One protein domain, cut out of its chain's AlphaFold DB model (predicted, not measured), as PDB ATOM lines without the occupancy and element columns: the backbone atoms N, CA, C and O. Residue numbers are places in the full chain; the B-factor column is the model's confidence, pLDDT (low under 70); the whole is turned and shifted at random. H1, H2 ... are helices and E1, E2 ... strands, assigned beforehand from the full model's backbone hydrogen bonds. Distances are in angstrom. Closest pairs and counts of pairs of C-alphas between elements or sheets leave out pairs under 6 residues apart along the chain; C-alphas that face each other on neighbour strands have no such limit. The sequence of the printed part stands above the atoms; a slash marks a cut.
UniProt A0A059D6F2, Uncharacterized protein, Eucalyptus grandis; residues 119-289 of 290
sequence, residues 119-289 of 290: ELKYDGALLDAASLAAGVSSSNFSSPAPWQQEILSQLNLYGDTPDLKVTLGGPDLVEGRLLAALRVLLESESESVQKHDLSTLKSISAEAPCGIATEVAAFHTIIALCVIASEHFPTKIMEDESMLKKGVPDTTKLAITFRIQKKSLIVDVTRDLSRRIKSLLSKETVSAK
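Overview. This is residues 119 to 289 of the 290 residues of an uncharacterized protein of Eucalyptus grandis (UniProt A0A059D6F2). One very long helix, H8, makes the longest part of the model; H6 packs along it in the opposite direction, and H7 folds back along its early part, residues 253 to 264, in a helical hairpin at the far end. H6 is nearest to the middle, and away from H8 it meets a cluster of shorter parts: H1 and H3 cross it, while H2 and H5 pack on H3, and H4 and a tiny two-stranded sheet are close by. The printed part has 171 residues, with eight named helices and two named strands in the order E1 H1 H2 E2 H3 H4 H5 H6 H7 H8; the sheet, in the order E1 - E2, is antiparallel. The class is mostly helix. The whole is compact, with a radius of gyration of the C-alphas of 18.0 A, and its C-alphas span 59 by 48 by 27 A.

Arrangement. Strand E1, residues 119 to 121, is the antiparallel neighbour of strand E2, residues 165 to 168, with 133 degrees between their directions. N 120 and O 166 are within hydrogen-bond range at 2.8 A, and N 166 and O 120 at 2.9 A. Helix H1, residues 124 to 133, touches H6, residues 212 to 231, about perpendicular at 81 degrees; their closest C-alphas, of Ser 131 and Thr 221, are 4.7 A apart. H2, residues 146 to 154, touches H3, residues 176 to 186, at a shallow tilt of 2 degrees, opposite ways; the closest C-alphas, of Gln 148 and Val 184, are 6.2 A apart. The closest C-alphas of E2 and H3, of Val 166 and Leu 178, are 6.4 A apart. H3 and H6 are both the hub, touching three helices each. H3 touches residues 214 to 218 of H6 alone, at a steep tilt of 63 degrees, opposite ways, with the C-alphas of Leu 182 and Ala 218 closest at 5.6 A. H4, residues 190 to 194, is close to H3 but not clearly touching, with the C-alphas of Val 184 and Val 193 closest at 6.4 A. H5, residues 198 to 202, touches H3, with the C-alphas of Gly 176 and Lys 202 closest at 3.8 A. H6 touches H8, residues 250 to 287, at a shallow tilt of 19 degrees, opposite ways; the closest C-alphas, of Ile 223 and Thr 270, are 5.5 A apart. H7, residues 237 to 245, forms a helical hairpin with H8, touching its residues 253 to 264 alone at a shallow tilt of 30 degrees, opposite ways, with the C-alphas of Ile 237 and Ile 260 closest at 5.7 A. H3 and H8 are apart. In each of the eight helices every O i to N i+4 pair is within hydrogen-bond range.

Along the chain. E1 begins at C-alpha 119, (19.927, -11.804, 11.035). From first to last C-alpha, H1 measures 14.2 A, H2 12.8 A, E2 10.6 A and H3 15.4 A. H4 and H5 have five residues each. H6 begins at C-alpha 212, (11.576, -15.036, 36.079), and measures 28.8 A; H7 measures 12.5 A. H8, of 38 residues, measures 55.7 A and ends at C-alpha 287, (13.382, -18.034, 46.861).

Size, cuts and confidence. The two C-alphas farthest apart, of Pro 249 and Lys 289, are 60.6 A from each other. The printed part, residues 119 to 289, has no cut. The link from H1 to H2, residues 134 to 145, is the one long link. The mean pLDDT of the printed part is 92.9; residues 137 to 139 and 287 to 289 are under 70.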
ATOM      1  N   GLU A 119      20.918 -12.841  11.279       95.12
ATOM      2  CA  GLU A 119      19.927 -11.804  11.035       95.12
ATOM      3  C   GLU A 119      18.530 -12.424  10.966       95.12
ATOM      4  O   GLU A 119      18.292 -13.378  10.224       95.12
ATOM      5  N   LEU A 120      17.608 -11.876  11.750       94.56
ATOM      6  CA  LEU A 120      16.199 -12.233  11.766       94.56
ATOM      7  C   LEU A 120      15.362 -10.990  11.474       94.56
ATOM      8  O   LEU A 120      15.709  -9.869  11.853       94.56
ATOM      9  N   LYS A 121      14.208 -11.202  10.845       94.88
ATOM     10  CA  LYS A 121      13.186 -10.169  10.733       94.88
ATOM     11  C   LYS A 121      12.327 -10.183  11.997       94.88
ATOM     12  O   LYS A 121      11.733 -11.206  12.330       94.88
ATOM     13  N   TYR A 122      12.226  -9.042  12.661       96.12
ATOM     14  CA  TYR A 122      11.224  -8.784  13.681       96.12
ATOM     15  C   TYR A 122       9.841  -8.763  13.024       96.12
ATOM     16  O   TYR A 122       9.516  -7.873  12.233       96.12
ATOM     17  N   ASP A 123       9.045  -9.783  13.320       95.06
ATOM     18  CA  ASP A 123       7.746 -10.010  12.703       95.06
ATOM     19  C   ASP A 123       6.796 -10.630  13.733       95.06
ATOM     20  O   ASP A 123       7.060 -11.711  14.254       95.06
ATOM     21  N   GLY A 124       5.706  -9.930  14.058       93.44
ATOM     22  CA  GLY A 124       4.799 -10.340  15.134       93.44
ATOM     23  C   GLY A 124       4.185 -11.725  14.918       93.44
ATOM     24  O   GLY A 124       4.091 -12.498  15.864       93.44
ATOM     25  N   ALA A 125       3.852 -12.085  13.674       93.44
ATOM     26  CA  ALA A 125       3.297 -13.401  13.361       93.44
ATOM     27  C   ALA A 125       4.343 -14.516  13.524       93.44
ATOM     28  O   ALA A 125       4.029 -15.598  14.020       93.44
ATOM     29  N   LEU A 126       5.599 -14.247  13.149       93.38
ATOM     30  CA  LEU A 126       6.706 -15.173  13.394       93.38
ATOM     31  C   LEU A 126       6.963 -15.361  14.896       93.38
ATOM     32  O   LEU A 126       7.193 -16.485  15.343       93.38
ATOM     33  N   LEU A 127       6.901 -14.278  15.677       95.06
ATOM     34  CA  LEU A 127       7.044 -14.326  17.133       95.06
ATOM     35  C   LEU A 127       5.905 -15.115  17.790       95.06
ATOM     36  O   LEU A 127       6.174 -15.947  18.654       95.06
ATOM     37  N   ASP A 128       4.660 -14.918  17.345       93.69
ATOM     38  CA  ASP A 128       3.504 -15.694  17.812       93.69
ATOM     39  C   ASP A 128       3.677 -17.189  17.516       93.69
ATOM     40  O   ASP A 128       3.496 -18.025  18.403       93.69
ATOM     41  N   ALA A 129       4.101 -17.541  16.298       92.62
ATOM     42  CA  ALA A 129       4.352 -18.930  15.917       92.62
ATOM     43  C   ALA A 129       5.472 -19.573  16.757       92.62
ATOM     44  O   ALA A 129       5.323 -20.700  17.234       92.62
ATOM     45  N   ALA A 130       6.576 -18.853  16.970       94.31
ATOM     46  CA  ALA A 130       7.695 -19.321  17.783       94.31
ATOM     47  C   ALA A 130       7.290 -19.517  19.251       94.31
ATOM     48  O   ALA A 130       7.596 -20.542  19.856       94.31
ATOM     49  N   SER A 131       6.554 -18.561  19.810       93.25
ATOM     50  CA  SER A 131       6.048 -18.598  21.182       93.25
ATOM     51  C   SER A 131       5.080 -19.756  21.420       93.25
ATOM     52  O   SER A 131       5.212 -20.499  22.395       93.25
ATOM     53  N   LEU A 132       4.166 -19.985  20.472       92.69
ATOM     54  CA  LEU A 132       3.257 -21.126  20.504       92.69
ATOM     55  C   LEU A 132       4.021 -22.457  20.462       92.69
ATOM     56  O   LEU A 132       3.740 -23.349  21.262       92.69
ATOM     57  N   ALA A 133       5.015 -22.584  19.576       91.44
ATOM     58  CA  ALA A 133       5.864 -23.775  19.492       91.44
ATOM     59  C   ALA A 133       6.688 -24.003  20.775       91.44
ATOM     60  O   ALA A 133       6.953 -25.143  21.155       91.44
ATOM     61  N   ALA A 134       7.055 -22.920  21.459       92.19
ATOM     62  CA  ALA A 134       7.729 -22.931  22.751       92.19
ATOM     63  C   ALA A 134       6.802 -23.243  23.946       92.19
ATOM     64  O   ALA A 134       7.292 -23.395  25.066       92.19
ATOM     65  N   GLY A 135       5.482 -23.333  23.742       90.94
ATOM     66  CA  GLY A 135       4.508 -23.548  24.816       90.94
ATOM     67  C   GLY A 135       4.318 -22.334  25.732       90.94
ATOM     68  O   GLY A 135       3.848 -22.481  26.862       90.94
ATOM     69  N   VAL A 136       4.688 -21.139  25.272       88.19
ATOM     70  CA  VAL A 136       4.482 -19.894  26.013       88.19
ATOM     71  C   VAL A 136       3.013 -19.489  25.882       88.19
ATOM     72  O   VAL A 136       2.476 -19.325  24.788       88.19
ATOM     73  N   SER A 137       2.334 -19.379  27.023       69.94
ATOM     74  CA  SER A 137       0.927 -18.974  27.088       69.94
ATOM     75  C   SER A 137       0.796 -17.453  26.901       69.94
ATOM     76  O   SER A 137       1.724 -16.715  27.214       69.94
ATOM     77  N   SER A 138      -0.359 -16.983  26.411       62.38
ATOM     78  CA  SER A 138      -0.769 -15.559  26.365       62.38
ATOM     79  C   SER A 138       0.060 -14.576  25.524       62.38
ATOM     80  O   SER A 138      -0.114 -13.369  25.669       62.38
ATOM     81  N   SER A 139       0.903 -15.032  24.599       64.81
ATOM     82  CA  SER A 139       1.572 -14.108  23.679       64.81
ATOM     83  C   SER A 139       0.644 -13.620  22.564       64.81
ATOM     84  O   SER A 139       0.065 -14.441  21.854       64.81
ATOM     85  N   ASN A 140       0.540 -12.302  22.387       78.88
ATOM     86  CA  ASN A 140      -0.123 -11.672  21.242       78.88
ATOM     87  C   ASN A 140       0.812 -10.634  20.594       78.88
ATOM     88  O   ASN A 140       0.531  -9.435  20.573       78.88
ATOM     89  N   PHE A 141       1.968 -11.100  20.114       87.56
ATOM     90  CA  PHE A 141       3.019 -10.263  19.529       87.56
ATOM     91  C   PHE A 141       2.550  -9.550  18.256       87.56
ATOM     92  O   PHE A 141       3.040  -8.463  17.947       87.56
ATOM     93  N   SER A 142       1.605 -10.136  17.516       89.88
ATOM     94  CA  SER A 142       1.023  -9.528  16.316       89.88
ATOM     95  C   SER A 142       0.055  -8.376  16.592       89.88
ATOM     96  O   SER A 142      -0.188  -7.578  15.687       89.88
ATOM     97  N   SER A 143      -0.477  -8.249  17.813       92.12
ATOM     98  CA  SER A 143      -1.436  -7.194  18.177       92.12
ATOM     99  C   SER A 143      -1.062  -6.499  19.496       92.12
ATOM    100  O   SER A 143      -1.783  -6.638  20.488       92.12
ATOM    101  N   PRO A 144       0.050  -5.738  19.528       94.00
ATOM    102  CA  PRO A 144       0.498  -5.040  20.731       94.00
ATOM    103  C   PRO A 144      -0.512  -3.990  21.204       94.00
ATOM    104  O   PRO A 144      -1.080  -3.246  20.397       94.00
ATOM    105  N   ALA A 145      -0.681  -3.873  22.520       94.25
ATOM    106  CA  ALA A 145      -1.466  -2.816  23.152       94.25
ATOM    107  C   ALA A 145      -0.842  -1.424  22.904       94.25
ATOM    108  O   ALA A 145       0.368  -1.329  22.685       94.25
ATOM    109  N   PRO A 146      -1.613  -0.320  22.995       95.19
ATOM    110  CA  PRO A 146      -1.096   1.026  22.721       95.19
ATOM    111  C   PRO A 146       0.169   1.392  23.514       95.19
ATOM    112  O   PRO A 146       1.137   1.877  22.938       95.19
ATOM    113  N   TRP A 147       0.222   1.065  24.810       94.94
ATOM    114  CA  TRP A 147       1.401   1.331  25.645       94.94
ATOM    115  C   TRP A 147       2.628   0.495  25.231       94.94
ATOM    116  O   TRP A 147       3.764   0.956  25.334       94.94
ATOM    117  N   GLN A 148       2.419  -0.722  24.716       95.69
ATOM    118  CA  GLN A 148       3.496  -1.560  24.180       95.69
ATOM    119  C   GLN A 148       4.018  -0.965  22.868       95.69
ATOM    120  O   GLN A 148       5.228  -0.900  22.666       95.69
ATOM    121  N   GLN A 149       3.125  -0.471  22.001       95.75
ATOM    122  CA  GLN A 149       3.489   0.202  20.747       95.75
ATOM    123  C   GLN A 149       4.360   1.441  20.986       95.75
ATOM    124  O   GLN A 149       5.315   1.667  20.239       95.75
ATOM    125  N   GLU A 150       4.089   2.219  22.037       95.50
ATOM    126  CA  GLU A 150       4.930   3.360  22.428       95.50
ATOM    127  C   GLU A 150       6.372   2.928  22.732       95.50
ATOM    128  O   GLU A 150       7.321   3.528  22.221       95.50
ATOM    129  N   ILE A 151       6.559   1.854  23.505       96.00
ATOM    130  CA  ILE A 151       7.894   1.334  23.830       96.00
ATOM    131  C   ILE A 151       8.557   0.726  22.588       96.00
ATOM    132  O   ILE A 151       9.728   0.996  22.322       96.00
ATOM    133  N   LEU A 152       7.823  -0.040  21.776       96.75
ATOM    134  CA  LEU A 152       8.339  -0.591  20.517       96.75
ATOM    135  C   LEU A 152       8.780   0.507  19.537       96.75
ATOM    136  O   LEU A 152       9.767   0.326  18.824       96.75
ATOM    137  N   SER A 153       8.106   1.659  19.538       96.69
ATOM    138  CA  SER A 153       8.501   2.824  18.735       96.69
ATOM    139  C   SER A 153       9.818   3.424  19.236       96.69
ATOM    140  O   SER A 153      10.701   3.726  18.438       96.69
ATOM    141  N   GLN A 154      10.021   3.501  20.558       96.56
ATOM    142  CA  GLN A 154      11.312   3.900  21.148       96.56
ATOM    143  C   GLN A 154      12.435   2.889  20.855       96.56
ATOM    144  O   GLN A 154      13.613   3.247  20.811       96.56
ATOM    145  N   LEU A 155      12.082   1.618  20.646       96.69
ATOM    146  CA  LEU A 155      12.995   0.575  20.181       96.69
ATOM    147  C   LEU A 155      13.208   0.596  18.659       96.69
ATOM    148  O   LEU A 155      14.019  -0.184  18.171       96.69
ATOM    149  N   ASN A 156      12.533   1.473  17.910       97.19
ATOM    150  CA  ASN A 156      12.550   1.506  16.446       97.19
ATOM    151  C   ASN A 156      12.088   0.184  15.791       97.19
ATOM    152  O   ASN A 156      12.595  -0.208  14.744       97.19
ATOM    153  N   LEU A 157      11.150  -0.522  16.429       96.88
ATOM    154  CA  LEU A 157      10.538  -1.772  15.948       96.88
ATOM    155  C   LEU A 157       9.059  -1.597  15.552       96.88
ATOM    156  O   LEU A 157       8.410  -2.550  15.134       96.88
ATOM    157  N   TYR A 158       8.525  -0.384  15.693       96.12
ATOM    158  CA  TYR A 158       7.156  -0.009  15.343       96.12
ATOM    159  C   TYR A 158       7.117   1.453  14.865       96.12
ATOM    160  O   TYR A 158       8.004   2.231  15.215       96.12
ATOM    161  N   GLY A 159       6.110   1.821  14.068       92.81
ATOM    162  CA  GLY A 159       5.933   3.165  13.501       92.81
ATOM    163  C   GLY A 159       5.997   3.187  11.970       92.81
ATOM    164  O   GLY A 159       5.812   2.157  11.327       92.81
ATOM    165  N   ASP A 160       6.260   4.365  11.394       90.12
ATOM    166  CA  ASP A 160       6.191   4.594   9.940       90.12
ATOM    167  C   ASP A 160       7.359   3.960   9.165       90.12
ATOM    168  O   ASP A 160       7.173   3.437   8.066       90.12
ATOM    169  N   THR A 161       8.572   3.991   9.731       94.06
ATOM    170  CA  THR A 161       9.793   3.443   9.108       94.06
ATOM    171  C   THR A 161      10.629   2.638  10.113       94.06
ATOM    172  O   THR A 161      11.741   3.057  10.452       94.06
ATOM    173  N   PRO A 162      10.110   1.512  10.640       94.88
ATOM    174  CA  PRO A 162      10.800   0.750  11.671       94.88
ATOM    175  C   PRO A 162      12.007  -0.006  11.100       94.88
ATOM    176  O   PRO A 162      11.969  -0.516   9.977       94.88
ATOM    177  N   ASP A 163      13.057  -0.148  11.906       96.81
ATOM    178  CA  ASP A 163      14.177  -1.040  11.608       96.81
ATOM    179  C   ASP A 163      13.882  -2.437  12.159       96.81
ATOM    180  O   ASP A 163      14.247  -2.785  13.282       96.81
ATOM    181  N   LEU A 164      13.191  -3.244  11.355       96.94
ATOM    182  CA  LEU A 164      12.755  -4.591  11.733       96.94
ATOM    183  C   LEU A 164      13.880  -5.630  11.709       96.94
ATOM    184  O   LEU A 164      13.627  -6.807  11.948       96.94
ATOM    185  N   LYS A 165      15.113  -5.249  11.393       96.94
ATOM    186  CA  LYS A 165      16.246  -6.164  11.438       96.94
ATOM    187  C   LYS A 165      16.673  -6.358  12.886       96.94
ATOM    188  O   LYS A 165      16.976  -5.381  13.557       96.94
ATOM    189  N   VAL A 166      16.742  -7.598  13.360       97.12
ATOM    190  CA  VAL A 166      17.292  -7.939  14.681       97.12
ATOM    191  C   VAL A 166      18.282  -9.091  14.573       97.12
ATOM    192  O   VAL A 166      18.230  -9.878  13.628       97.12
ATOM    193  N   THR A 167      19.199  -9.198  15.529       97.25
ATOM    194  CA  THR A 167      20.310 -10.150  15.460       97.25
ATOM    195  C   THR A 167      20.438 -11.048  16.688       97.25
ATOM    196  O   THR A 167      20.054 -10.693  17.805       97.25
ATOM    197  N   LEU A 168      20.982 -12.246  16.463       97.44
ATOM    198  CA  LEU A 168      21.385 -13.199  17.498       97.44
ATOM    199  C   LEU A 168      22.867 -13.544  17.338       97.44
ATOM    200  O   LEU A 168      23.331 -13.763  16.217       97.44
ATOM    201  N   GLY A 169      23.585 -13.657  18.454       95.88
ATOM    202  CA  GLY A 169      25.030 -13.868  18.459       95.88
ATOM    203  C   GLY A 169      25.844 -12.592  18.217       95.88
ATOM    204  O   GLY A 169      25.309 -11.492  18.110       95.88
ATOM    205  N   GLY A 170      27.161 -12.753  18.120       94.44
ATOM    206  CA  GLY A 170      28.114 -11.647  18.079       94.44
ATOM    207  C   GLY A 170      28.563 -11.232  19.488       94.44
ATOM    208  O   GLY A 170      28.620 -12.079  20.384       94.44
ATOM    209  N   PRO A 171      28.892  -9.942  19.711       92.12
ATOM    210  CA  PRO A 171      29.260  -9.431  21.037       92.12
ATOM    211  C   PRO A 171      28.157  -9.609  22.084       92.12
ATOM    212  O   PRO A 171      28.448  -9.892  23.245       92.12
ATOM    213  N   ASP A 172      26.903  -9.473  21.653       93.62
ATOM    214  CA  ASP A 172      25.715  -9.666  22.472       93.62
ATOM    215  C   ASP A 172      25.028 -10.973  22.071       93.62
ATOM    216  O   ASP A 172      24.787 -11.231  20.898       93.62
ATOM    217  N   LEU A 173      24.673 -11.815  23.045       95.94
ATOM    218  CA  LEU A 173      24.029 -13.106  22.761       95.94
ATOM    219  C   LEU A 173      22.693 -12.944  22.011       95.94
ATOM    220  O   LEU A 173      22.356 -13.747  21.142       95.94
ATOM    221  N   VAL A 174      21.936 -11.908  22.373       97.25
ATOM    222  CA  VAL A 174      20.663 -11.508  21.771       97.25
ATOM    223  C   VAL A 174      20.701  -9.996  21.654       97.25
ATOM    224  O   VAL A 174      21.031  -9.322  22.631       97.25
ATOM    225  N   GLU A 175      20.332  -9.458  20.497       97.06
ATOM    226  CA  GLU A 175      20.226  -8.017  20.347       97.06
ATOM    227  C   GLU A 175      19.219  -7.431  21.341       97.06
ATOM    228  O   GLU A 175      18.063  -7.860  21.427       97.06
ATOM    229  N   GLY A 176      19.639  -6.394  22.066       97.19
ATOM    230  CA  GLY A 176      18.846  -5.859  23.166       97.19
ATOM    231  C   GLY A 176      17.459  -5.356  22.759       97.19
ATOM    232  O   GLY A 176      16.528  -5.438  23.554       97.19
ATOM    233  N   ARG A 177      17.277  -4.879  21.518       97.56
ATOM    234  CA  ARG A 177      15.955  -4.457  21.021       97.56
ATOM    235  C   ARG A 177      14.958  -5.612  20.979       97.56
ATOM    236  O   ARG A 177      13.827  -5.436  21.422       97.56
ATOM    237  N   LEU A 178      15.385  -6.782  20.503       97.56
ATOM    238  CA  LEU A 178      14.549  -7.981  20.466       97.56
ATOM    239  C   LEU A 178      14.190  -8.432  21.885       97.56
ATOM    240  O   LEU A 178      13.028  -8.710  22.167       97.56
ATOM    241  N   LEU A 179      15.171  -8.451  22.790       97.25
ATOM    242  CA  LEU A 179      14.941  -8.851  24.178       97.25
ATOM    243  C   LEU A 179      13.964  -7.910  24.897       97.25
ATOM    244  O   LEU A 179      13.023  -8.374  25.539       97.25
ATOM    245  N   ALA A 180      14.155  -6.598  24.747       97.06
ATOM    246  CA  ALA A 180      13.263  -5.591  25.310       97.06
ATOM    247  C   ALA A 180      11.840  -5.728  24.754       97.06
ATOM    248  O   ALA A 180      10.883  -5.709  25.523       97.06
ATOM    249  N   ALA A 181      11.698  -5.923  23.440       96.69
ATOM    250  CA  ALA A 181      10.399  -6.113  22.804       96.69
ATOM    251  C   ALA A 181       9.671  -7.355  23.336       96.69
ATOM    252  O   ALA A 181       8.493  -7.270  23.671       96.69
ATOM    253  N   LEU A 182      10.367  -8.488  23.484       95.88
ATOM    254  CA  LEU A 182       9.767  -9.706  24.034       95.88
ATOM    255  C   LEU A 182       9.292  -9.507  25.476       95.88
ATOM    256  O   LEU A 182       8.171  -9.888  25.793       95.88
ATOM    257  N   ARG A 183      10.099  -8.862  26.327       95.25
ATOM    258  CA  ARG A 183       9.711  -8.533  27.710       95.25
ATOM    259  C   ARG A 183       8.460  -7.653  27.751       95.25
ATOM    260  O   ARG A 183       7.535  -7.952  28.488       95.25
ATOM    261  N   VAL A 184       8.412  -6.610  26.921       94.94
ATOM    262  CA  VAL A 184       7.260  -5.698  26.818       94.94
ATOM    263  C   VAL A 184       5.993  -6.444  26.397       94.94
ATOM    264  O   VAL A 184       4.925  -6.198  26.948       94.94
ATOM    265  N   LEU A 185       6.109  -7.341  25.416       94.25
ATOM    266  CA  LEU A 185       4.967  -8.003  24.780       94.25
ATOM    267  C   LEU A 185       4.428  -9.203  25.557       94.25
ATOM    268  O   LEU A 185       3.279  -9.589  25.359       94.25
ATOM    269  N   LEU A 186       5.247  -9.786  26.427       93.38
ATOM    270  CA  LEU A 186       4.846 -10.869  27.324       93.38
ATOM    271  C   LEU A 186       4.187 -10.356  28.613       93.38
ATOM    272  O   LEU A 186       3.528 -11.131  29.302       93.38
ATOM    273  N   GLU A 187       4.333  -9.067  28.926       92.31
ATOM    274  CA  GLU A 187       3.708  -8.441  30.089       92.31
ATOM    275  C   GLU A 187       2.313  -7.896  29.781       92.31
ATOM    276  O   GLU A 187       2.073  -7.273  28.745       92.31
ATOM    277  N   SER A 188       1.391  -8.095  30.725       87.62
ATOM    278  CA  SER A 188       0.029  -7.542  30.653       87.62
ATOM    279  C   SER A 188      -0.074  -6.166  31.315       87.62
ATOM    280  O   SER A 188      -0.838  -5.315  30.863       87.62
ATOM    281  N   GLU A 189       0.718  -5.935  32.366       88.12
ATOM    282  CA  GLU A 189       0.640  -4.740  33.205       88.12
ATOM    283  C   GLU A 189       1.770  -3.761  32.884       88.12
ATOM    284  O   GLU A 189       2.949  -4.056  33.091       88.12
ATOM    285  N   SER A 190       1.408  -2.556  32.446       90.00
ATOM    286  CA  SER A 190       2.358  -1.511  32.042       90.00
ATOM    287  C   SER A 190       3.350  -1.131  33.154       90.00
ATOM    288  O   SER A 190       4.535  -0.921  32.886       90.00
ATOM    289  N   GLU A 191       2.907  -1.092  34.415       90.00
ATOM    290  CA  GLU A 191       3.750  -0.720  35.565       90.00
ATOM    291  C   GLU A 191       4.949  -1.664  35.760       90.00
ATOM    292  O   GLU A 191       6.027  -1.232  36.180       90.00
ATOM    293  N   SER A 192       4.789  -2.949  35.418       88.81
ATOM    294  CA  SER A 192       5.847  -3.961  35.539       88.81
ATOM    295  C   SER A 192       7.040  -3.679  34.620       88.81
ATOM    296  O   SER A 192       8.174  -4.013  34.963       88.81
ATOM    297  N   VAL A 193       6.787  -3.018  33.488       92.12
ATOM    298  CA  VAL A 193       7.779  -2.678  32.466       92.12
ATOM    299  C   VAL A 193       8.266  -1.243  32.644       92.12
ATOM    300  O   VAL A 193       9.471  -1.001  32.650       92.12
ATOM    301  N   GLN A 194       7.351  -0.288  32.839       91.75
ATOM    302  CA  GLN A 194       7.657   1.148  32.886       91.75
ATOM    303  C   GLN A 194       8.505   1.569  34.093       91.75
ATOM    304  O   GLN A 194       9.136   2.623  34.059       91.75
ATOM    305  N   LYS A 195       8.568   0.747  35.146       92.06
ATOM    306  CA  LYS A 195       9.481   0.969  36.279       92.06
ATOM    307  C   LYS A 195      10.965   0.801  35.915       92.06
ATOM    308  O   LYS A 195      11.826   1.150  36.721       92.06
ATOM    309  N   HIS A 196      11.269   0.247  34.742       93.56
ATOM    310  CA  HIS A 196      12.626   0.026  34.249       93.56
ATOM    311  C   HIS A 196      12.960   0.963  33.092       93.56
ATOM    312  O   HIS A 196      12.126   1.251  32.236       93.56
ATOM    313  N   ASP A 197      14.220   1.390  33.022       94.12
ATOM    314  CA  ASP A 197      14.716   2.087  31.841       94.12
ATOM    315  C   ASP A 197      14.938   1.125  30.655       94.12
ATOM    316  O   ASP A 197      15.089  -0.094  30.803       94.12
ATOM    317  N   LEU A 198      14.999   1.684  29.442       94.19
ATOM    318  CA  LEU A 198      15.230   0.901  28.224       94.19
ATOM    319  C   LEU A 198      16.571   0.162  28.226       94.19
ATOM    320  O   LEU A 198      16.690  -0.866  27.565       94.19
ATOM    321  N   SER A 199      17.593   0.672  28.916       94.56
ATOM    322  CA  SER A 199      18.910   0.027  28.946       94.56
ATOM    323  C   SER A 199      18.856  -1.295  29.713       94.56
ATOM    324  O   SER A 199      19.356  -2.316  29.239       94.56
ATOM    325  N   THR A 200      18.119  -1.304  30.821       94.94
ATOM    326  CA  THR A 200      17.826  -2.470  31.645       94.94
ATOM    327  C   THR A 200      17.035  -3.488  30.831       94.94
ATOM    328  O   THR A 200      17.445  -4.646  30.733       94.94
ATOM    329  N   LEU A 201      15.971  -3.044  30.147       95.44
ATOM    330  CA  LEU A 201      15.146  -3.896  29.284       95.44
ATOM    331  C   LEU A 201      15.902  -4.462  28.073       95.44
ATOM    332  O   LEU A 201      15.535  -5.530  27.588       95.44
ATOM    333  N   LYS A 202      16.958  -3.799  27.595       96.38
ATOM    334  CA  LYS A 202      17.815  -4.294  26.506       96.38
ATOM    335  C   LYS A 202      18.901  -5.261  26.981       96.38
ATOM    336  O   LYS A 202      19.427  -6.026  26.181       96.38
ATOM    337  N   SER A 203      19.258  -5.229  28.260       94.44
ATOM    338  CA  SER A 203      20.376  -6.009  28.790       94.44
ATOM    339  C   SER A 203      19.970  -7.432  29.187       94.44
ATOM    340  O   SER A 203      18.884  -7.666  29.724       94.44
ATOM    341  N   ILE A 204      20.872  -8.391  28.968       92.56
ATOM    342  CA  ILE A 204      20.790  -9.710  29.603       92.56
ATOM    343  C   ILE A 204      21.464  -9.608  30.974       92.56
ATOM    344  O   ILE A 204      22.692  -9.632  31.079       92.56
ATOM    345  N   SER A 205      20.663  -9.516  32.029       85.00
ATOM    346  CA  SER A 205      21.118  -9.388  33.416       85.00
ATOM    347  C   SER A 205      21.054 -10.715  34.185       85.00
ATOM    348  O   SER A 205      20.457 -11.700  33.749       85.00
ATOM    349  N   ALA A 206      21.715 -10.763  35.347       78.56
ATOM    350  CA  ALA A 206      21.627 -11.904  36.266       78.56
ATOM    351  C   ALA A 206      20.284 -11.966  37.018       78.56
ATOM    352  O   ALA A 206      19.887 -13.041  37.487       78.56
ATOM    353  N   GLU A 207      19.629 -10.816  37.152       83.69
ATOM    354  CA  GLU A 207      18.282 -10.629  37.684       83.69
ATOM    355  C   GLU A 207      17.315 -10.459  36.513       83.69
ATOM    356  O   GLU A 207      17.683  -9.851  35.511       83.69
ATOM    357  N   ALA A 208      16.108 -11.012  36.611       90.44
ATOM    358  CA  ALA A 208      15.092 -10.913  35.569       90.44
ATOM    359  C   ALA A 208      14.251  -9.637  35.787       90.44
ATOM    360  O   ALA A 208      13.479  -9.622  36.749       90.44
ATOM    361  N   PRO A 209      14.372  -8.580  34.952       90.19
ATOM    362  CA  PRO A 209      13.757  -7.275  35.236       90.19
ATOM    363  C   PRO A 209      12.231  -7.357  35.384       90.19
ATOM    364  O   PRO A 209      11.670  -6.925  36.388       90.19
ATOM    365  N   CYS A 210      11.574  -8.025  34.435       91.56
ATOM    366  CA  CYS A 210      10.127  -8.256  34.438       91.56
ATOM    367  C   CYS A 210       9.728  -9.546  35.188       91.56
ATOM    368  O   CYS A 210       8.588  -9.978  35.131       91.56
ATOM    369  N   GLY A 211      10.653 -10.175  35.919       92.81
ATOM    370  CA  GLY A 211      10.411 -11.431  36.630       92.81
ATOM    371  C   GLY A 211      10.813 -12.687  35.851       92.81
ATOM    372  O   GLY A 211      11.009 -12.683  34.635       92.81
ATOM    373  N   ILE A 212      10.987 -13.787  36.593       94.25
ATOM    374  CA  ILE A 212      11.576 -15.036  36.079       94.25
ATOM    375  C   ILE A 212      10.701 -15.666  34.991       94.25
ATOM    376  O   ILE A 212      11.236 -16.102  33.974       94.25
ATOM    377  N   ALA A 213       9.378 -15.676  35.170       93.25
ATOM    378  CA  ALA A 213       8.449 -16.249  34.198       93.25
ATOM    379  C   ALA A 213       8.559 -15.566  32.824       93.25
ATOM    380  O   ALA A 213       8.719 -16.247  31.810       93.25
ATOM    381  N   THR A 214       8.561 -14.232  32.801       93.94
ATOM    382  CA  THR A 214       8.676 -13.415  31.584       93.94
ATOM    383  C   THR A 214      10.020 -13.613  30.896       93.94
ATOM    384  O   THR A 214      10.085 -13.788  29.680       93.94
ATOM    385  N   GLU A 215      11.104 -13.668  31.668       95.38
ATOM    386  CA  GLU A 215      12.448 -13.890  31.132       95.38
ATOM    387  C   GLU A 215      12.599 -15.291  30.516       95.38
ATOM    388  O   GLU A 215      13.159 -15.453  29.430       95.38
ATOM    389  N   VAL A 216      12.054 -16.315  31.179       95.44
ATOM    390  CA  VAL A 216      12.043 -17.693  30.671       95.44
ATOM    391  C   VAL A 216      11.193 -17.798  29.406       95.44
ATOM    392  O   VAL A 216      11.634 -18.419  28.439       95.44
ATOM    393  N   ALA A 217      10.020 -17.162  29.377       95.62
ATOM    394  CA  ALA A 217       9.171 -17.106  28.193       95.62
ATOM    395  C   ALA A 217       9.883 -16.421  27.015       95.62
ATOM    396  O   ALA A 217       9.928 -16.985  25.923       95.62
ATOM    397  N   ALA A 218      10.533 -15.274  27.243       96.06
ATOM    398  CA  ALA A 218      11.309 -14.580  26.215       96.06
ATOM    399  C   ALA A 218      12.434 -15.467  25.652       96.06
ATOM    400  O   ALA A 218      12.581 -15.593  24.435       96.06
ATOM    401  N   PHE A 219      13.203 -16.138  26.518       97.31
ATOM    402  CA  PHE A 219      14.271 -17.039  26.077       97.31
ATOM    403  C   PHE A 219      13.748 -18.274  25.345       97.31
ATOM    404  O   PHE A 219      14.353 -18.672  24.350       97.31
ATOM    405  N   HIS A 220      12.633 -18.867  25.774       97.06
ATOM    406  CA  HIS A 220      12.016 -19.969  25.039       97.06
ATOM    407  C   HIS A 220      11.540 -19.535  23.647       97.06
ATOM    408  O   HIS A 220      11.807 -20.247  22.679       97.06
ATOM    409  N   THR A 221      10.932 -18.352  23.515       97.00
ATOM    410  CA  THR A 221      10.542 -17.798  22.209       97.00
ATOM    411  C   THR A 221      11.758 -17.605  21.298       97.00
ATOM    412  O   THR A 221      11.719 -18.005  20.136       97.00
ATOM    413  N   ILE A 222      12.881 -17.085  21.812       97.44
ATOM    414  CA  ILE A 222      14.120 -16.934  21.022       97.44
ATOM    415  C   ILE A 222      14.705 -18.294  20.618       97.44
ATOM    416  O   ILE A 222      15.168 -18.458  19.487       97.44
ATOM    417  N   ILE A 223      14.673 -19.289  21.508       97.81
ATOM    418  CA  ILE A 223      15.101 -20.656  21.181       97.81
ATOM    419  C   ILE A 223      14.222 -21.239  20.066       97.81
ATOM    420  O   ILE A 223      14.747 -21.839  19.131       97.81
ATOM    421  N   ALA A 224      12.906 -21.031  20.106       96.81
ATOM    422  CA  ALA A 224      12.019 -21.474  19.035       96.81
ATOM    423  C   ALA A 224      12.305 -20.753  17.704       96.81
ATOM    424  O   ALA A 224      12.344 -21.408  16.663       96.81
ATOM    425  N   LEU A 225      12.617 -19.450  17.723       96.19
ATOM    426  CA  LEU A 225      13.095 -18.735  16.528       96.19
ATOM    427  C   LEU A 225      14.386 -19.349  15.970       96.19
ATOM    428  O   LEU A 225      14.516 -19.501  14.758       96.19
ATOM    429  N   CYS A 226      15.323 -19.740  16.839       96.75
ATOM    430  CA  CYS A 226      16.553 -20.430  16.442       96.75
ATOM    431  C   CYS A 226      16.258 -21.770  15.752       96.75
ATOM    432  O   CYS A 226      16.883 -22.092  14.742       96.75
ATOM    433  N   VAL A 227      15.292 -22.537  16.266       94.94
ATOM    434  CA  VAL A 227      14.855 -23.802  15.655       94.94
ATOM    435  C   VAL A 227      14.261 -23.552  14.269       94.94
ATOM    436  O   VAL A 227      14.730 -24.157  13.307       94.94
ATOM    437  N   ILE A 228      13.327 -22.605  14.139       93.62
ATOM    438  CA  ILE A 228      12.723 -22.230  12.849       93.62
ATOM    439  C   ILE A 228      13.805 -21.772  11.857       93.62
ATOM    440  O   ILE A 228      13.832 -22.207  10.707       93.62
ATOM    441  N   ALA A 229      14.748 -20.931  12.290       92.81
ATOM    442  CA  ALA A 229      15.861 -20.491  11.451       92.81
ATOM    443  C   ALA A 229      16.749 -21.669  11.009       92.81
ATOM    444  O   ALA A 229      17.194 -21.715   9.862       92.81
ATOM    445  N   SER A 230      16.971 -22.657  11.881       93.50
ATOM    446  CA  SER A 230      17.740 -23.857  11.542       93.50
ATOM    447  C   SER A 230      17.059 -24.721  10.477       93.50
ATOM    448  O   SER A 230      17.762 -25.369   9.702       93.50
ATOM    449  N   GLU A 231      15.726 -24.748  10.424       92.56
ATOM    450  CA  GLU A 231      14.963 -25.533   9.441       92.56
ATOM    451  C   GLU A 231      15.073 -24.982   8.014       92.56
ATOM    452  O   GLU A 231      14.880 -25.720   7.051       92.56
ATOM    453  N   HIS A 232      15.466 -23.715   7.853       91.88
ATOM    454  CA  HIS A 232      15.704 -23.117   6.537       91.88
ATOM    455  C   HIS A 232      16.997 -23.620   5.875       91.88
ATOM    456  O   HIS A 232      17.209 -23.404   4.679       91.88
ATOM    457  N   PHE A 233      17.876 -24.299   6.619       94.88
ATOM    458  CA  PHE A 233      19.058 -24.917   6.035       94.88
ATOM    459  C   PHE A 233      18.699 -26.270   5.407       94.88
ATOM    460  O   PHE A 233      18.201 -27.155   6.099       94.88
ATOM    461  N   PRO A 234      19.062 -26.515   4.134       95.19
ATOM    462  CA  PRO A 234      18.737 -27.771   3.450       95.19
ATOM    463  C   PRO A 234      19.553 -28.975   3.950       95.19
ATOM    464  O   PRO A 234      19.379 -30.083   3.457       95.19
ATOM    465  N   THR A 235      20.505 -28.748   4.858       97.06
ATOM    466  CA  THR A 235      21.503 -29.726   5.315       97.06
ATOM    467  C   THR A 235      21.866 -29.489   6.775       97.06
ATOM    468  O   THR A 235      21.915 -28.347   7.253       97.06
ATOM    469  N   LYS A 236      22.177 -30.578   7.476       96.94
ATOM    470  CA  LYS A 236      22.662 -30.572   8.862       96.94
ATOM    471  C   LYS A 236      24.178 -30.374   8.917       96.94
ATOM    472  O   LYS A 236      24.891 -30.667   7.962       96.94
ATOM    473  N   ILE A 237      24.694 -29.945  10.072       97.12
ATOM    474  CA  ILE A 237      26.143 -29.744  10.286       97.12
ATOM    475  C   ILE A 237      26.944 -31.011   9.936       97.12
ATOM    476  O   ILE A 237      27.907 -30.939   9.183       97.12
ATOM    477  N   MET A 238      26.512 -32.187  10.406       97.31
ATOM    478  CA  MET A 238      27.219 -33.451  10.133       97.31
ATOM    479  C   MET A 238      27.249 -33.822   8.640       97.31
ATOM    480  O   MET A 238      28.207 -34.431   8.165       97.31
ATOM    481  N   GLU A 239      26.199 -33.470   7.894       97.56
ATOM    482  CA  GLU A 239      26.139 -33.700   6.447       97.56
ATOM    483  C   GLU A 239      27.143 -32.795   5.733       97.56
ATOM    484  O   GLU A 239      27.908 -33.263   4.890       97.56
ATOM    485  N   ASP A 240      27.216 -31.530   6.142       97.75
ATOM    486  CA  ASP A 240      28.164 -30.550   5.617       97.75
ATOM    487  C   ASP A 240      29.618 -30.939   5.876       97.75
ATOM    488  O   ASP A 240      30.450 -30.903   4.969       97.75
ATOM    489  N   GLU A 241      29.927 -31.379   7.093       97.06
ATOM    490  CA  GLU A 241      31.252 -31.885   7.444       97.06
ATOM    491  C   GLU A 241      31.631 -33.115   6.611       97.06
ATOM    492  O   GLU A 241      32.781 -33.259   6.190       97.06
ATOM    493  N   SER A 242      30.669 -34.000   6.336       97.25
ATOM    494  CA  SER A 242      30.871 -35.149   5.450       97.25
ATOM    495  C   SER A 242      31.164 -34.707   4.014       97.25
ATOM    496  O   SER A 242      32.065 -35.257   3.378       97.25
ATOM    497  N   MET A 243      30.468 -33.682   3.507       96.44
ATOM    498  CA  MET A 243      30.746 -33.105   2.186       96.44
ATOM    499  C   MET A 243      32.161 -32.522   2.114       96.44
ATOM    500  O   MET A 243      32.875 -32.803   1.155       96.44
ATOM    501  N   LEU A 244      32.606 -31.790   3.142       95.56
ATOM    502  CA  LEU A 244      33.972 -31.259   3.196       95.56
ATOM    503  C   LEU A 244      35.032 -32.368   3.186       95.56
ATOM    504  O   LEU A 244      36.030 -32.252   2.475       95.56
ATOM    505  N   LYS A 245      34.807 -33.462   3.924       95.69
ATOM    506  CA  LYS A 245      35.730 -34.613   3.979       95.69
ATOM    507  C   LYS A 245      35.856 -35.351   2.645       95.69
ATOM    508  O   LYS A 245      36.912 -35.909   2.370       95.69
ATOM    509  N   LYS A 246      34.803 -35.362   1.821       93.56
ATOM    510  CA  LYS A 246      34.811 -35.998   0.490       93.56
ATOM    511  C   LYS A 246      35.636 -35.232  -0.549       93.56
ATOM    512  O   LYS A 246      35.935 -35.795  -1.597       93.56
ATOM    513  N   GLY A 247      36.015 -33.989  -0.252       91.44
ATOM    514  CA  GLY A 247      36.674 -33.098  -1.196       91.44
ATOM    515  C   GLY A 247      35.658 -32.423  -2.116       91.44
ATOM    516  O   GLY A 247      34.852 -33.073  -2.778       91.44
ATOM    517  N   VAL A 248      35.690 -31.095  -2.140       94.00
ATOM    518  CA  VAL A 248      34.845 -30.242  -2.986       94.00
ATOM    519  C   VAL A 248      35.695 -29.091  -3.533       94.00
ATOM    520  O   VAL A 248      36.729 -28.785  -2.933       94.00
ATOM    521  N   PRO A 249      35.284 -28.432  -4.632       94.06
ATOM    522  CA  PRO A 249      35.956 -27.226  -5.120       94.06
ATOM    523  C   PRO A 249      36.030 -26.130  -4.048       94.06
ATOM    524  O   PRO A 249      35.148 -26.048  -3.194       94.06
ATOM    525  N   ASP A 250      37.025 -25.243  -4.118       89.00
ATOM    526  CA  ASP A 250      37.264 -24.227  -3.078       89.00
ATOM    527  C   ASP A 250      36.079 -23.277  -2.857       89.00
ATOM    528  O   ASP A 250      35.717 -22.979  -1.718       89.00
ATOM    529  N   THR A 251      35.401 -22.858  -3.926       88.75
ATOM    530  CA  THR A 251      34.196 -22.017  -3.821       88.75
ATOM    531  C   THR A 251      33.059 -22.746  -3.104       88.75
ATOM    532  O   THR A 251      32.361 -22.172  -2.269       88.75
ATOM    533  N   THR A 252      32.907 -24.047  -3.362       94.44
ATOM    534  CA  THR A 252      31.949 -24.906  -2.660       94.44
ATOM    535  C   THR A 252      32.361 -25.113  -1.205       94.44
ATOM    536  O   THR A 252      31.517 -25.031  -0.317       94.44
ATOM    537  N   LYS A 253      33.653 -25.324  -0.935       95.25
ATOM    538  CA  LYS A 253      34.201 -25.441   0.420       95.25
ATOM    539  C   LYS A 253      33.877 -24.203   1.252       95.25
ATOM    540  O   LYS A 253      33.461 -24.347   2.401       95.25
ATOM    541  N   LEU A 254      34.019 -23.013   0.673       94.94
ATOM    542  CA  LEU A 254      33.717 -21.752   1.343       94.94
ATOM    543  C   LEU A 254      32.227 -21.627   1.687       94.94
ATOM    544  O   LEU A 254      31.891 -21.365   2.840       94.94
ATOM    545  N   ALA A 255      31.335 -21.911   0.733       95.62
ATOM    546  CA  ALA A 255      29.888 -21.894   0.963       95.62
ATOM    547  C   ALA A 255      29.444 -22.920   2.024       95.62
ATOM    548  O   ALA A 255      28.603 -22.617   2.874       95.62
ATOM    549  N   ILE A 256      30.029 -24.125   2.012       96.94
ATOM    550  CA  ILE A 256      29.761 -25.152   3.028       96.94
ATOM    551  C   ILE A 256      30.277 -24.698   4.400       96.94
ATOM    552  O   ILE A 256      29.571 -24.819   5.398       96.94
ATOM    553  N   THR A 257      31.477 -24.123   4.457       96.75
ATOM    554  CA  THR A 257      32.050 -23.602   5.707       96.75
ATOM    555  C   THR A 257      31.175 -22.489   6.282       96.75
ATOM    556  O   THR A 257      30.839 -22.544   7.461       96.75
ATOM    557  N   PHE A 258      30.725 -21.542   5.453       97.19
ATOM    558  CA  PHE A 258      29.810 -20.471   5.855       97.19
ATOM    559  C   PHE A 258      28.546 -21.016   6.531       97.19
ATOM    560  O   PHE A 258      28.238 -20.657   7.667       97.19
ATOM    561  N   ARG A 259      27.835 -21.945   5.879       96.31
ATOM    562  CA  ARG A 259      26.600 -22.506   6.448       96.31
ATOM    563  C   ARG A 259      26.840 -23.385   7.680       96.31
ATOM    564  O   ARG A 259      25.935 -23.493   8.504       96.31
ATOM    565  N   ILE A 260      28.016 -24.010   7.825       97.62
ATOM    566  CA  ILE A 260      28.406 -24.685   9.075       97.62
ATOM    567  C   ILE A 260      28.549 -23.650  10.191       97.62
ATOM    568  O   ILE A 260      27.988 -23.862  11.265       97.62
ATOM    569  N   GLN A 261      29.258 -22.539   9.949       97.62
ATOM    570  CA  GLN A 261      29.442 -21.488  10.956       97.62
ATOM    571  C   GLN A 261      28.094 -20.903  11.394       97.62
ATOM    572  O   GLN A 261      27.816 -20.866  12.590       97.62
ATOM    573  N   LYS A 262      27.199 -20.583  10.447       97.12
ATOM    574  CA  LYS A 262      25.849 -20.086  10.764       97.12
ATOM    575  C   LYS A 262      25.030 -21.064  11.604       97.12
ATOM    576  O   LYS A 262      24.455 -20.670  12.614       97.12
ATOM    577  N   LYS A 263      25.006 -22.351  11.241       97.56
ATOM    578  CA  LYS A 263      24.308 -23.369  12.044       97.56
ATOM    579  C   LYS A 263      24.941 -23.562  13.422       97.56
ATOM    580  O   LYS A 263      24.222 -23.746  14.397       97.56
ATOM    581  N   SER A 264      26.268 -23.515  13.511       97.25
ATOM    582  CA  SER A 264      26.981 -23.643  14.788       97.25
ATOM    583  C   SER A 264      26.636 -22.484  15.721       97.25
ATOM    584  O   SER A 264      26.331 -22.720  16.886       97.25
ATOM    585  N   LEU A 265      26.549 -21.263  15.187       97.38
ATOM    586  CA  LEU A 265      26.107 -20.091  15.937       97.38
ATOM    587  C   LEU A 265      24.678 -20.252  16.485       97.38
ATOM    588  O   LEU A 265      24.446 -19.973  17.657       97.38
ATOM    589  N   ILE A 266      23.736 -20.773  15.685       97.50
ATOM    590  CA  ILE A 266      22.363 -21.074  16.146       97.50
ATOM    591  C   ILE A 266      22.395 -22.041  17.342       97.50
ATOM    592  O   ILE A 266      21.703 -21.836  18.346       97.50
ATOM    593  N   VAL A 267      23.204 -23.101  17.244       97.19
ATOM    594  CA  VAL A 267      23.360 -24.106  18.306       97.19
ATOM    595  C   VAL A 267      23.969 -23.488  19.565       97.19
ATOM    596  O   VAL A 267      23.489 -23.756  20.669       97.19
ATOM    597  N   ASP A 268      24.990 -22.648  19.416       96.88
ATOM    598  CA  ASP A 268      25.662 -21.980  20.528       96.88
ATOM    599  C   ASP A 268      24.711 -21.028  21.266       96.88
ATOM    600  O   ASP A 268      24.568 -21.143  22.488       96.88
ATOM    601  N   VAL A 269      23.970 -20.187  20.531       97.75
ATOM    602  CA  VAL A 269      22.944 -19.293  21.096       97.75
ATOM    603  C   VAL A 269      21.891 -20.094  21.863       97.75
ATOM    604  O   VAL A 269      21.606 -19.809  23.029       97.75
ATOM    605  N   THR A 270      21.363 -21.156  21.250       97.88
ATOM    606  CA  THR A 270      20.354 -22.030  21.867       97.88
ATOM    607  C   THR A 270      20.861 -22.653  23.170       97.88
ATOM    608  O   THR A 270      20.153 -22.682  24.184       97.88
ATOM    609  N   ARG A 271      22.107 -23.143  23.170       97.94
ATOM    610  CA  ARG A 271      22.746 -23.759  24.337       97.94
ATOM    611  C   ARG A 271      22.927 -22.758  25.475       97.94
ATOM    612  O   ARG A 271      22.670 -23.103  26.632       97.94
ATOM    613  N   ASP A 272      23.368 -21.543  25.169       97.25
ATOM    614  CA  ASP A 272      23.622 -20.518  26.179       97.25
ATOM    615  C   ASP A 272      22.325 -19.989  26.799       97.25
ATOM    616  O   ASP A 272      22.239 -19.892  28.028       97.25
ATOM    617  N   LEU A 273      21.284 -19.755  25.994       97.44
ATOM    618  CA  LEU A 273      19.951 -19.406  26.499       97.44
ATOM    619  C   LEU A 273      19.363 -20.528  27.366       97.44
ATOM    620  O   LEU A 273      18.888 -20.272  28.474       97.44
ATOM    621  N   SER A 274      19.500 -21.788  26.944       97.31
ATOM    622  CA  SER A 274      19.062 -22.947  27.737       97.31
ATOM    623  C   SER A 274      19.765 -23.030  29.097       97.31
ATOM    624  O   SER A 274      19.151 -23.384  30.106       97.31
ATOM    625  N   ARG A 275      21.065 -22.697  29.160       96.94
ATOM    626  CA  ARG A 275      21.815 -22.644  30.428       96.94
ATOM    627  C   ARG A 275      21.280 -21.539  31.340       96.94
ATOM    628  O   ARG A 275      21.151 -21.757  32.545       96.94
ATOM    629  N   ARG A 276      20.945 -20.378  30.772       95.62
ATOM    630  CA  ARG A 276      20.380 -19.238  31.510       95.62
ATOM    631  C   ARG A 276      19.000 -19.555  32.077       95.62
ATOM    632  O   ARG A 276      18.796 -19.323  33.263       95.62
ATOM    633  N   ILE A 277      18.118 -20.180  31.296       95.69
ATOM    634  CA  ILE A 277      16.802 -20.646  31.770       95.69
ATOM    635  C   ILE A 277      16.959 -21.552  32.998       95.69
ATOM    636  O   ILE A 277      16.355 -21.298  34.038       95.69
ATOM    637  N   LYS A 278      17.840 -22.562  32.926       95.44
ATOM    638  CA  LYS A 278      18.112 -23.459  34.064       95.44
ATOM    639  C   LYS A 278      18.596 -22.697  35.300       95.44
ATOM    640  O   LYS A 278      18.162 -22.992  36.411       95.44
ATOM    641  N   SER A 279      19.475 -21.711  35.112       94.12
ATOM    642  CA  SER A 279      19.956 -20.874  36.213       94.12
ATOM    643  C   SER A 279      18.835 -20.041  36.838       94.12
ATOM    644  O   SER A 279      18.788 -19.952  38.063       94.12
ATOM    645  N   LEU A 280      17.942 -19.453  36.042       93.44
ATOM    646  CA  LEU A 280      16.837 -18.632  36.542       93.44
ATOM    647  C   LEU A 280      15.831 -19.465  37.343       93.44
ATOM    648  O   LEU A 280      15.547 -19.132  38.491       93.44
ATOM    649  N   LEU A 281      15.394 -20.603  36.799       92.56
ATOM    650  CA  LEU A 281      14.457 -21.506  37.477       92.56
ATOM    651  C   LEU A 281      15.026 -22.052  38.794       92.56
ATOM    652  O   LEU A 281      14.309 -22.197  39.782       92.56
ATOM    653  N   SER A 282      16.341 -22.306  38.857       90.81
ATOM    654  CA  SER A 282      16.973 -22.734  40.111       90.81
ATOM    655  C   SER A 282      16.877 -21.671  41.214       90.81
ATOM    656  O   SER A 282      16.628 -22.019  42.369       90.81
ATOM    657  N   LYS A 283      16.988 -20.378  40.875       84.75
ATOM    658  CA  LYS A 283      16.863 -19.275  41.841       84.75
ATOM    659  C   LYS A 283      15.438 -19.145  42.380       84.75
ATOM    660  O   LYS A 283      15.262 -18.917  43.573       84.75
ATOM    661  N   GLU A 284      14.438 -19.353  41.527       80.31
ATOM    662  CA  GLU A 284      13.023 -19.319  41.913       80.31
ATOM    663  C   GLU A 284      12.701 -20.372  42.982       80.31
ATOM    664  O   GLU A 284      12.095 -20.068  44.008       80.31
ATOM    665  N   THR A 285      13.210 -21.597  42.812       72.81
ATOM    666  CA  THR A 285      12.988 -22.680  43.787       72.81
ATOM    667  C   THR A 285      13.652 -22.448  45.145       72.81
ATOM    668  O   THR A 285      13.183 -22.988  46.147       72.81
ATOM    669  N   VAL A 286      14.735 -21.664  45.195       71.69
ATOM    670  CA  VAL A 286      15.403 -21.275  46.447       71.69
ATOM    671  C   VAL A 286      14.632 -20.142  47.119       71.69
ATOM    672  O   VAL A 286      14.392 -20.210  48.320       71.69
ATOM    673  N   SER A 287      14.180 -19.150  46.345       65.94
ATOM    674  CA  SER A 287      13.382 -18.034  46.861       65.94
ATOM    675  C   SER A 287      12.007 -18.456  47.384       65.94
ATOM    676  O   SER A 287      11.486 -17.796  48.270       65.94
ATOM    677  N   ALA A 288      11.415 -19.528  46.851       59.88
ATOM    678  CA  ALA A 288      10.131 -20.061  47.316       59.88
ATOM    679  C   ALA A 288      10.240 -20.954  48.573       59.88
ATOM    680  O   ALA A 288       9.222 -21.417  49.084       59.88
ATOM    681  N   LYS A 289      11.460 -21.243  49.053       51.31
ATOM    682  CA  LYS A 289      11.725 -22.096  50.231       51.31
ATOM    683  C   LYS A 289      12.313 -21.344  51.434       51.31
ATOM    684  O   LYS A 289      12.569 -21.992  52.449       51.31
TER     685      LYS A 289